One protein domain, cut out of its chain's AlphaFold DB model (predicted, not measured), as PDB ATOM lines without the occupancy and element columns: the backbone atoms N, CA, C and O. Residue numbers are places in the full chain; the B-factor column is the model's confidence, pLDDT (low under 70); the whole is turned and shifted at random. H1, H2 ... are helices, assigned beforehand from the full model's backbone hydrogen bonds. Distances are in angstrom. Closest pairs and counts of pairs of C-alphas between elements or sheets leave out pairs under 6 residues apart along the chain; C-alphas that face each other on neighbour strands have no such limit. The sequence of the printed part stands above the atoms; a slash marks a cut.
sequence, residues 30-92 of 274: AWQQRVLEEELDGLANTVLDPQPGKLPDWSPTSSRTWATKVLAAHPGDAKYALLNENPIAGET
ATOM      1  N   ALA A  30     -16.138  22.536 -28.034       89.81
ATOM      2  CA  ALA A  30     -14.926  23.017 -28.694       89.81
ATOM      3  C   ALA A  30     -13.824  23.364 -27.677       89.81
ATOM      4  O   ALA A  30     -12.649  23.068 -27.891       89.81
ATOM      5  N   TRP A  31     -14.203  23.949 -26.538       92.62
ATOM      6  CA  TRP A  31     -13.274  24.248 -25.454       92.62
ATOM      7  C   TRP A  31     -12.720  22.978 -24.801       92.62
ATOM      8  O   TRP A  31     -11.511  22.861 -24.622       92.62
ATOM      9  N   GLN A  32     -13.576  21.998 -24.493       90.38
ATOM     10  CA  GLN A  32     -13.146  20.707 -23.943       90.38
ATOM     11  C   GLN A  32     -12.201  19.962 -24.891       90.38
ATOM     12  O   GLN A  32     -11.204  19.408 -24.435       90.38
ATOM     13  N   GLN A  33     -12.482  19.984 -26.195       89.75
ATOM     14  CA  GLN A  33     -11.612  19.407 -27.221       89.75
ATOM     15  C   GLN A  33     -10.237  20.071 -27.222       89.75
ATOM     16  O   GLN A  33      -9.226  19.379 -27.145       89.75
ATOM     17  N   ARG A  34     -10.192  21.406 -27.213       89.94
ATOM     18  CA  ARG A  34      -8.933  22.152 -27.168       89.94
ATOM     19  C   ARG A  34      -8.117  21.854 -25.910       89.94
ATOM     20  O   ARG A  34      -6.923  21.598 -26.011       89.94
ATOM     21  N   VAL A  35      -8.760  21.856 -24.741       91.50
ATOM     22  CA  VAL A  35      -8.096  21.508 -23.476       91.50
ATOM     23  C   VAL A  35      -7.538  20.090 -23.550       91.50
ATOM     24  O   VAL A  35      -6.389  19.869 -23.193       91.50
ATOM     25  N   LEU A  36      -8.313  19.129 -24.057       90.12
ATOM     26  CA  LEU A  36      -7.853  17.750 -24.175       90.12
ATOM     27  C   LEU A  36      -6.630  17.619 -25.095       90.12
ATOM     28  O   LEU A  36      -5.731  16.836 -24.799       90.12
ATOM     29  N   GLU A  37      -6.571  18.379 -26.190       89.31
ATOM     30  CA  GLU A  37      -5.405  18.399 -27.081       89.31
ATOM     31  C   GLU A  37      -4.159  18.937 -26.387       89.31
ATOM     32  O   GLU A  37      -3.110  18.293 -26.459       89.31
ATOM     33  N   GLU A  38      -4.291  20.082 -25.716       91.56
ATOM     34  CA  GLU A  38      -3.194  20.748 -25.012       91.56
ATOM     35  C   GLU A  38      -2.682  19.881 -23.843       91.56
ATOM     36  O   GLU A  38      -1.474  19.676 -23.701       91.56
ATOM     37  N   GLU A  39      -3.586  19.298 -23.053       92.25
ATOM     38  CA  GLU A  39      -3.241  18.466 -21.894       92.25
ATOM     39  C   GLU A  39      -2.625  17.121 -22.295       92.25
ATOM     40  O   GLU A  39      -1.668  16.669 -21.662       92.25
ATOM     41  N   LEU A  40      -3.125  16.474 -23.356       92.69
ATOM     42  CA  LEU A  40      -2.532  15.228 -23.857       92.69
ATOM     43  C   LEU A  40      -1.101  15.452 -24.349       92.69
ATOM     44  O   LEU A  40      -0.218  14.649 -24.034       92.69
ATOM     45  N   ASP A  41      -0.852  16.551 -25.064       92.25
ATOM     46  CA  ASP A  41       0.501  16.903 -25.496       92.25
ATOM     47  C   ASP A  41       1.393  17.254 -24.306       92.25
ATOM     48  O   ASP A  41       2.545  16.818 -24.253       92.25
ATOM     49  N   GLY A  42       0.874  17.986 -23.318       90.56
ATOM     50  CA  GLY A  42       1.588  18.283 -22.076       90.56
ATOM     51  C   GLY A  42       1.997  17.019 -21.312       90.56
ATOM     52  O   GLY A  42       3.161  16.868 -20.922       90.56
ATOM     53  N   LEU A  43       1.073  16.069 -21.156       89.69
ATOM     54  CA  LEU A  43       1.323  14.762 -20.539       89.69
ATOM     55  C   LEU A  43       2.371  13.961 -21.314       89.69
ATOM     56  O   LEU A  43       3.336  13.473 -20.722       89.69
ATOM     57  N   ALA A  44       2.213  13.844 -22.632       90.19
ATOM     58  CA  ALA A  44       3.140  13.096 -23.472       90.19
ATOM     59  C   ALA A  44       4.552  13.702 -23.448       90.19
ATOM     60  O   ALA A  44       5.539  12.976 -23.291       90.19
ATOM     61  N   ASN A  45       4.655  15.030 -23.507       88.69
ATOM     62  CA  ASN A  45       5.925  15.733 -23.362       88.69
ATOM     63  C   ASN A  45       6.537  15.524 -21.975       88.69
ATOM     64  O   ASN A  45       7.730  15.284 -21.886       88.69
ATOM     65  N   THR A  46       5.751  15.501 -20.897       86.50
ATOM     66  CA  THR A  46       6.277  15.220 -19.547       86.50
ATOM     67  C   THR A  46       6.853  13.802 -19.432       86.50
ATOM     68  O   THR A  46       7.844  13.573 -18.735       86.50
ATOM     69  N   VAL A  47       6.261  12.831 -20.134       85.69
ATOM     70  CA  VAL A  47       6.751  11.442 -20.172       85.69
ATOM     71  C   VAL A  47       8.050  11.307 -20.975       85.69
ATOM     72  O   VAL A  47       8.896  10.470 -20.627       85.69
ATOM     73  N   LEU A  48       8.195  12.088 -22.050       84.62
ATOM     74  CA  LEU A  48       9.316  12.032 -22.997       84.62
ATOM     75  C   LEU A  48      10.432  13.045 -22.715       84.62
ATOM     76  O   LEU A  48      11.556  12.846 -23.159       84.62
ATOM     77  N   ASP A  49      10.159  14.099 -21.965       78.69
ATOM     78  CA  ASP A  49      11.131  15.100 -21.544       78.69
ATOM     79  C   ASP A  49      10.758  15.608 -20.141       78.69
ATOM     80  O   ASP A  49      10.221  16.705 -19.971       78.69
ATOM     81  N   PRO A  50      10.997  14.794 -19.095       70.19
ATOM     82  CA  PRO A  50      10.626  15.166 -17.734       70.19
ATOM     83  C   PRO A  50      11.414  16.381 -17.216       70.19
ATOM     84  O   PRO A  50      10.982  17.007 -16.247       70.19
ATOM     85  N   GLN A  51      12.578  16.698 -17.806       67.50
ATOM     86  CA  GLN A  51      13.374  17.894 -17.509       67.50
ATOM     87  C   GLN A  51      14.226  18.290 -18.724       67.50
ATOM     88  O   GLN A  51      15.001  17.444 -19.174       67.50
ATOM     89  N   PRO A  52      14.235  19.576 -19.137       61.44
ATOM     90  CA  PRO A  52      15.001  20.037 -20.292       61.44
ATOM     91  C   PRO A  52      16.464  19.575 -20.246       61.44
ATOM     92  O   PRO A  52      17.214  19.913 -19.326       61.44
ATOM     93  N   GLY A  53      16.866  18.781 -21.241       58.88
ATOM     94  CA  GLY A  53      18.227  18.246 -21.369       58.88
ATOM     95  C   GLY A  53      18.490  16.922 -20.641       58.88
ATOM     96  O   GLY A  53      19.627  16.440 -20.664       58.88
ATOM     97  N   LYS A  54      17.481  16.297 -20.019       59.81
ATOM     98  CA  LYS A  54      17.574  14.928 -19.491       59.81
ATOM     99  C   LYS A  54      16.776  13.969 -20.362       59.81
ATOM    100  O   LYS A  54      15.584  14.140 -20.564       59.81
ATOM    101  N   LEU A  55      17.439  12.911 -20.829       56.03
ATOM    102  CA  LEU A  55      16.771  11.847 -21.575       56.03
ATOM    103  C   LEU A  55      15.642  11.210 -20.736       56.03
ATOM    104  O   LEU A  55      15.835  10.997 -19.531       56.03
ATOM    105  N   PRO A  56      14.509  10.833 -21.359       57.72
ATOM    106  CA  PRO A  56      13.426  10.083 -20.722       57.72
ATOM    107  C   PRO A  56      13.861   8.638 -20.463       57.72
ATOM    108  O   PRO A  56      13.526   7.701 -21.194       57.72
ATOM    109  N   ASP A  57      14.669   8.454 -19.425       59.91
ATOM    110  CA  ASP A  57      15.224   7.145 -19.075       59.91
ATOM    111  C   ASP A  57      14.406   6.416 -18.000       59.91
ATOM    112  O   ASP A  57      14.653   5.236 -17.750       59.91
ATOM    113  N   TRP A  58      13.439   7.081 -17.357       66.69
ATOM    114  CA  TRP A  58      12.726   6.506 -16.210       66.69
ATOM    115  C   TRP A  58      11.330   5.991 -16.545       66.69
ATOM    116  O   TRP A  58      10.901   5.029 -15.928       66.69
ATOM    117  N   SER A  59      10.622   6.567 -17.513       73.69
ATOM    118  CA  SER A  59       9.248   6.157 -17.816       73.69
ATOM    119  C   SER A  59       9.187   4.733 -18.408       73.69
ATOM    120  O   SER A  59      10.029   4.366 -19.244       73.69
ATOM    121  N   PRO A  60       8.206   3.897 -18.003       75.75
ATOM    122  CA  PRO A  60       8.000   2.577 -18.592       75.75
ATOM    123  C   PRO A  60       7.877   2.636 -20.119       75.75
ATOM    124  O   PRO A  60       7.433   3.626 -20.701       75.75
ATOM    125  N   THR A  61       8.280   1.563 -20.806       79.75
ATOM    126  CA  THR A  61       8.242   1.516 -22.281       79.75
ATOM    127  C   THR A  61       6.821   1.667 -22.830       79.75
ATOM    128  O   THR A  61       6.650   2.292 -23.875       79.75
ATOM    129  N   SER A  62       5.808   1.155 -22.125       84.31
ATOM    130  CA  SER A  62       4.385   1.365 -22.433       84.31
ATOM    131  C   SER A  62       4.029   2.850 -22.446       84.31
ATOM    132  O   SER A  62       3.556   3.345 -23.465       84.31
ATOM    133  N   SER A  63       4.347   3.568 -21.367       87.75
ATOM    134  CA  SER A  63       4.120   5.010 -21.238       87.75
ATOM    135  C   SER A  63       4.866   5.820 -22.290       87.75
ATOM    136  O   SER A  63       4.280   6.699 -22.918       87.75
ATOM    137  N   ARG A  64       6.129   5.483 -22.578       86.19
ATOM    138  CA  ARG A  64       6.893   6.150 -23.647       86.19
ATOM    139  C   ARG A  64       6.296   5.906 -25.031       86.19
ATOM    140  O   ARG A  64       6.230   6.831 -25.828       86.19
ATOM    141  N   THR A  65       5.840   4.684 -25.310       89.50
ATOM    142  CA  THR A  65       5.203   4.338 -26.593       89.50
ATOM    143  C   THR A  65       3.849   5.024 -26.751       89.50
ATOM    144  O   THR A  65       3.494   5.454 -27.843       89.50
ATOM    145  N   TRP A  66       3.080   5.128 -25.670       92.69
ATOM    146  CA  TRP A  66       1.839   5.894 -25.659       92.69
ATOM    147  C   TRP A  66       2.116   7.382 -25.911       92.69
ATOM    148  O   TRP A  66       1.519   7.968 -26.809       92.69
ATOM    149  N   ALA A  67       3.093   7.967 -25.216       91.62
ATOM    150  CA  ALA A  67       3.445   9.374 -25.373       91.62
ATOM    151  C   ALA A  67       3.919   9.713 -26.798       91.62
ATOM    152  O   ALA A  67       3.510  10.728 -27.359       91.62
ATOM    153  N   THR A  68       4.718   8.848 -27.438       91.81
ATOM    154  CA  THR A  68       5.115   9.066 -28.841       91.81
ATOM    155  C   THR A  68       3.933   8.979 -29.801       91.81
ATOM    156  O   THR A  68       3.882   9.750 -30.756       91.81
ATOM    157  N   LYS A  69       2.966   8.085 -29.554       92.81
ATOM    158  CA  LYS A  69       1.725   8.014 -30.342       92.81
ATOM    159  C   LYS A  69       0.876   9.274 -30.188       92.81
ATOM    160  O   LYS A  69       0.352   9.747 -31.188       92.81
ATOM    161  N   VAL A  70       0.765   9.815 -28.973       92.88
ATOM    162  CA  VAL A  70       0.004  11.046 -28.701       92.88
ATOM    163  C   VAL A  70       0.588  12.233 -29.461       92.88
ATOM    164  O   VAL A  70      -0.156  12.908 -30.167       92.88
ATOM    165  N   LEU A  71       1.911  12.433 -29.406       91.06
ATOM    166  CA  LEU A  71       2.570  13.534 -30.126       91.06
ATOM    167  C   LEU A  71       2.566  13.357 -31.653       91.06
ATOM    168  O   LEU A  71       2.682  14.335 -32.386       91.06
ATOM    169  N   ALA A  72       2.458  12.121 -32.144       92.38
ATOM    170  CA  ALA A  72       2.351  11.832 -33.573       92.38
ATOM    171  C   ALA A  72       0.906  11.909 -34.105       92.38
ATOM    172  O   ALA A  72       0.701  11.907 -35.321       92.38
ATOM    173  N   ALA A  73      -0.098  11.934 -33.224       91.38
ATOM    174  CA  ALA A  73      -1.501  11.956 -33.609       91.38
ATOM    175  C   ALA A  73      -1.945  13.372 -34.000       91.38
ATOM    176  O   ALA A  73      -1.674  14.351 -33.308       91.38
ATOM    177  N   HIS A  74      -2.685  13.468 -35.105       87.44
ATOM    178  CA  HIS A  74      -3.313  14.723 -35.506       87.44
ATOM    179  C   HIS A  74      -4.476  15.066 -34.557       87.44
ATOM    180  O   HIS A  74      -5.136  14.143 -34.069       87.44
ATOM    181  N   PRO A  75      -4.756  16.361 -34.320       83.88
ATOM    182  CA  PRO A  75      -5.941  16.812 -33.587       83.88
ATOM    183  C   PRO A  75      -7.236  16.145 -34.078       83.88
ATOM    184  O   PRO A  75      -7.431  15.987 -35.287       83.88
ATOM    185  N   GLY A  76      -8.110  15.751 -33.145       85.00
ATOM    186  CA  GLY A  76      -9.399  15.106 -33.425       85.00
ATOM    187  C   GLY A  76      -9.589  13.729 -32.776       85.00
ATOM    188  O   GLY A  76      -8.819  13.304 -31.912       85.00
ATOM    189  N   ASP A  77     -10.626  13.009 -33.217       84.69
ATOM    190  CA  ASP A  77     -11.138  11.792 -32.562       84.69
ATOM    191  C   ASP A  77     -10.080  10.701 -32.343       84.69
ATOM    192  O   ASP A  77     -10.063  10.039 -31.305       84.69
ATOM    193  N   ALA A  78      -9.151  10.543 -33.290       84.75
ATOM    194  CA  ALA A  78      -8.062   9.574 -33.185       84.75
ATOM    195  C   ALA A  78      -7.113   9.880 -32.015       84.75
ATOM    196  O   ALA A  78      -6.640   8.958 -31.350       84.75
ATOM    197  N   LYS A  79      -6.856  11.164 -31.735       88.00
ATOM    198  CA  LYS A  79      -6.048  11.596 -30.589       88.00
ATOM    199  C   LYS A  79      -6.831  11.455 -29.289       88.00
ATOM    200  O   LYS A  79      -6.278  10.996 -28.295       88.00
ATOM    201  N   TYR A  80      -8.124  11.769 -29.297       88.69
ATOM    202  CA  TYR A  80      -8.971  11.649 -28.105       88.69
ATOM    203  C   TYR A  80      -9.146  10.195 -27.662       88.69
ATOM    204  O   TYR A  80      -9.182   9.919 -26.464       88.69
ATOM    205  N   ALA A  81      -9.165   9.248 -28.604       89.38
ATOM    206  CA  ALA A  81      -9.177   7.822 -28.290       89.38
ATOM    207  C   ALA A  81      -7.955   7.390 -27.450       89.38
ATOM    208  O   ALA A  81      -8.090   6.520 -26.587       89.38
ATOM    209  N   LEU A  82      -6.798   8.045 -27.618       91.12
ATOM    210  CA  LEU A  82      -5.579   7.748 -26.855       91.12
ATOM    211  C   LEU A  82      -5.689   8.116 -25.370       91.12
ATOM    212  O   LEU A  82      -4.908   7.599 -24.573       91.12
ATOM    213  N   LEU A  83      -6.656   8.954 -24.973       89.12
ATOM    214  CA  LEU A  83      -6.938   9.200 -23.556       89.12
ATOM    215  C   LEU A  83      -7.398   7.913 -22.858       89.12
ATOM    216  O   LEU A  83      -6.948   7.619 -21.754       89.12
ATOM    217  N   ASN A  84      -8.253   7.125 -23.515       88.38
ATOM    218  CA  ASN A  84      -8.756   5.862 -22.964       88.38
ATOM    219  C   ASN A  84      -7.668   4.777 -22.918       88.38
ATOM    220  O   ASN A  84      -7.739   3.861 -22.104       88.38
ATOM    221  N   GLU A  85      -6.656   4.891 -23.779       89.00
ATOM    222  CA  GLU A  85      -5.490   4.004 -23.814       89.00
ATOM    223  C   GLU A  85      -4.354   4.464 -22.888       89.00
ATOM    224  O   GLU A  85      -3.287   3.848 -22.889       89.00
ATOM    225  N   ASN A  86      -4.545   5.543 -22.118       89.00
ATOM    226  CA  ASN A  86      -3.502   6.112 -21.274       89.00
ATOM    227  C   ASN A  86      -3.066   5.113 -20.182       89.00
ATOM    228  O   ASN A  86      -3.836   4.840 -19.255       89.00
ATOM    229  N   PRO A  87      -1.823   4.593 -20.236       87.25
ATOM    230  CA  PRO A  87      -1.355   3.608 -19.270       87.25
ATOM    231  C   PRO A  87      -1.039   4.227 -17.903       87.25
ATOM    232  O   PRO A  87      -1.070   3.512 -16.906       87.25
ATOM    233  N   ILE A  88      -0.780   5.538 -17.832       84.88
ATOM    234  CA  ILE A  88      -0.212   6.220 -16.659       84.88
ATOM    235  C   ILE A  88      -1.124   6.081 -15.435       84.88
ATOM    236  O   ILE A  88      -0.652   5.818 -14.334       84.88
ATOM    237  N   ALA A  89      -2.442   6.206 -15.616       81.81
ATOM    238  CA  ALA A  89      -3.400   6.094 -14.514       81.81
ATOM    239  C   ALA A  89      -3.494   4.668 -13.932       81.81
ATOM    240  O   ALA A  89      -3.922   4.496 -12.791       81.81
ATOM    241  N   GLY A  90      -3.112   3.651 -14.711       79.56
ATOM    242  CA  GLY A  90      -3.116   2.245 -14.305       79.56
ATOM    243  C   GLY A  90      -1.758   1.726 -13.824       79.56
ATOM    244  O   GLY A  90      -1.675   0.570 -13.396       79.56
ATOM    245  N   GLU A  91      -0.697   2.533 -13.894       79.38
ATOM    246  CA  GLU A  91       0.641   2.125 -13.465       79.38
ATOM    247  C   GLU A  91       0.700   1.944 -11.940       79.38
ATOM    248  O   GLU A  91       0.272   2.776 -11.140       79.38
ATOM    249  N   THR A  92       1.239   0.802 -11.522       80.44
ATOM    250  CA  THR A  92       1.468   0.432 -10.126       80.44
ATOM    251  C   THR A  92       2.898  -0.076  -9.960       80.44
ATOM    252  O   THR A  92       3.511  -0.580 -10.900       80.44
TER     253      THR A  92
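This is residues 30 to 92 of the 274 residues of the protein "Transmembrane protein" of Mycobacterium tuberculosis (UniProt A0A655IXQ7). One long helix, H1, has two shorter helices, H2 and H3, packed on one side of it; H2 crosses its later half closely, H3 packs more loosely nearer its middle, and the three centres make a triangle. A long loop, residues 49 to 60, swings out past the last residue of H1 and comes back to the first of H2, while the tail after H3 has no named element. The printed part has 63 residues, with three named helices in the order H1, H2, H3 and no named strand; the class is all helix. It is compact, with a radius of gyration of the C-alphas of 11.7 A, and spans 35 by 25 by 17 A.

H1, residues 30 to 48, and H2, residues 61 to 72, touch and run opposite ways at a steep tilt of 46 degrees. Their closest C-alphas are those of Ala 44 and Ala 67, 4.2 A apart, and H1 touches H2 with residues 40 to 48 alone. H3, residues 77 to 84, touches H1, and the two run the same way at a steep tilt of 60 degrees. The closest C-alphas here are those of Leu 36 and Tyr 80, 7.3 A apart; H1 touches H3 with residues 36 to 40 alone. H2 and H3 form a helical hairpin, running opposite ways at a shallow tilt of 23 degrees. They only just touch, with 3 pairs of C-alphas within 8 A, the closest being those of Val 70 and Lys 79 at 6.4 A; H2 touches H3 with residues 66 to 70 alone. In H1 and H2 every O i to N i+4 pair is within hydrogen-bond range; in H3 1 of 4 is, beside 4 of 5 O i to N i+3 pairs.

H1 begins at Ala 30, with its C-alpha at (-14.926, 23.017, -28.694), and ends at Leu 48, 27.2 A on from first to last C-alpha. H2 begins at Thr 61, with its C-alpha at (8.242, 1.516, -22.281), and reaches Ala 72 after 16.4 A. H3 measures 11.5 A from Asp 77 to Asn 84, whose C-alpha is at (-8.756, 5.862, -22.964).

The two C-alphas farthest apart are those of Ala 30 and Asp 57, 35.4 A. The printed part has no cut. The link from H1 to H2, 12 residues, is long, and its C-alphas lie 11 to 19 A from the mean of the C-alphas; the link from H2 to H3, 4 residues, is tight. Mean pLDDT of the printed part is 84.0, and residues 51 to 58, in the long link, are under 70.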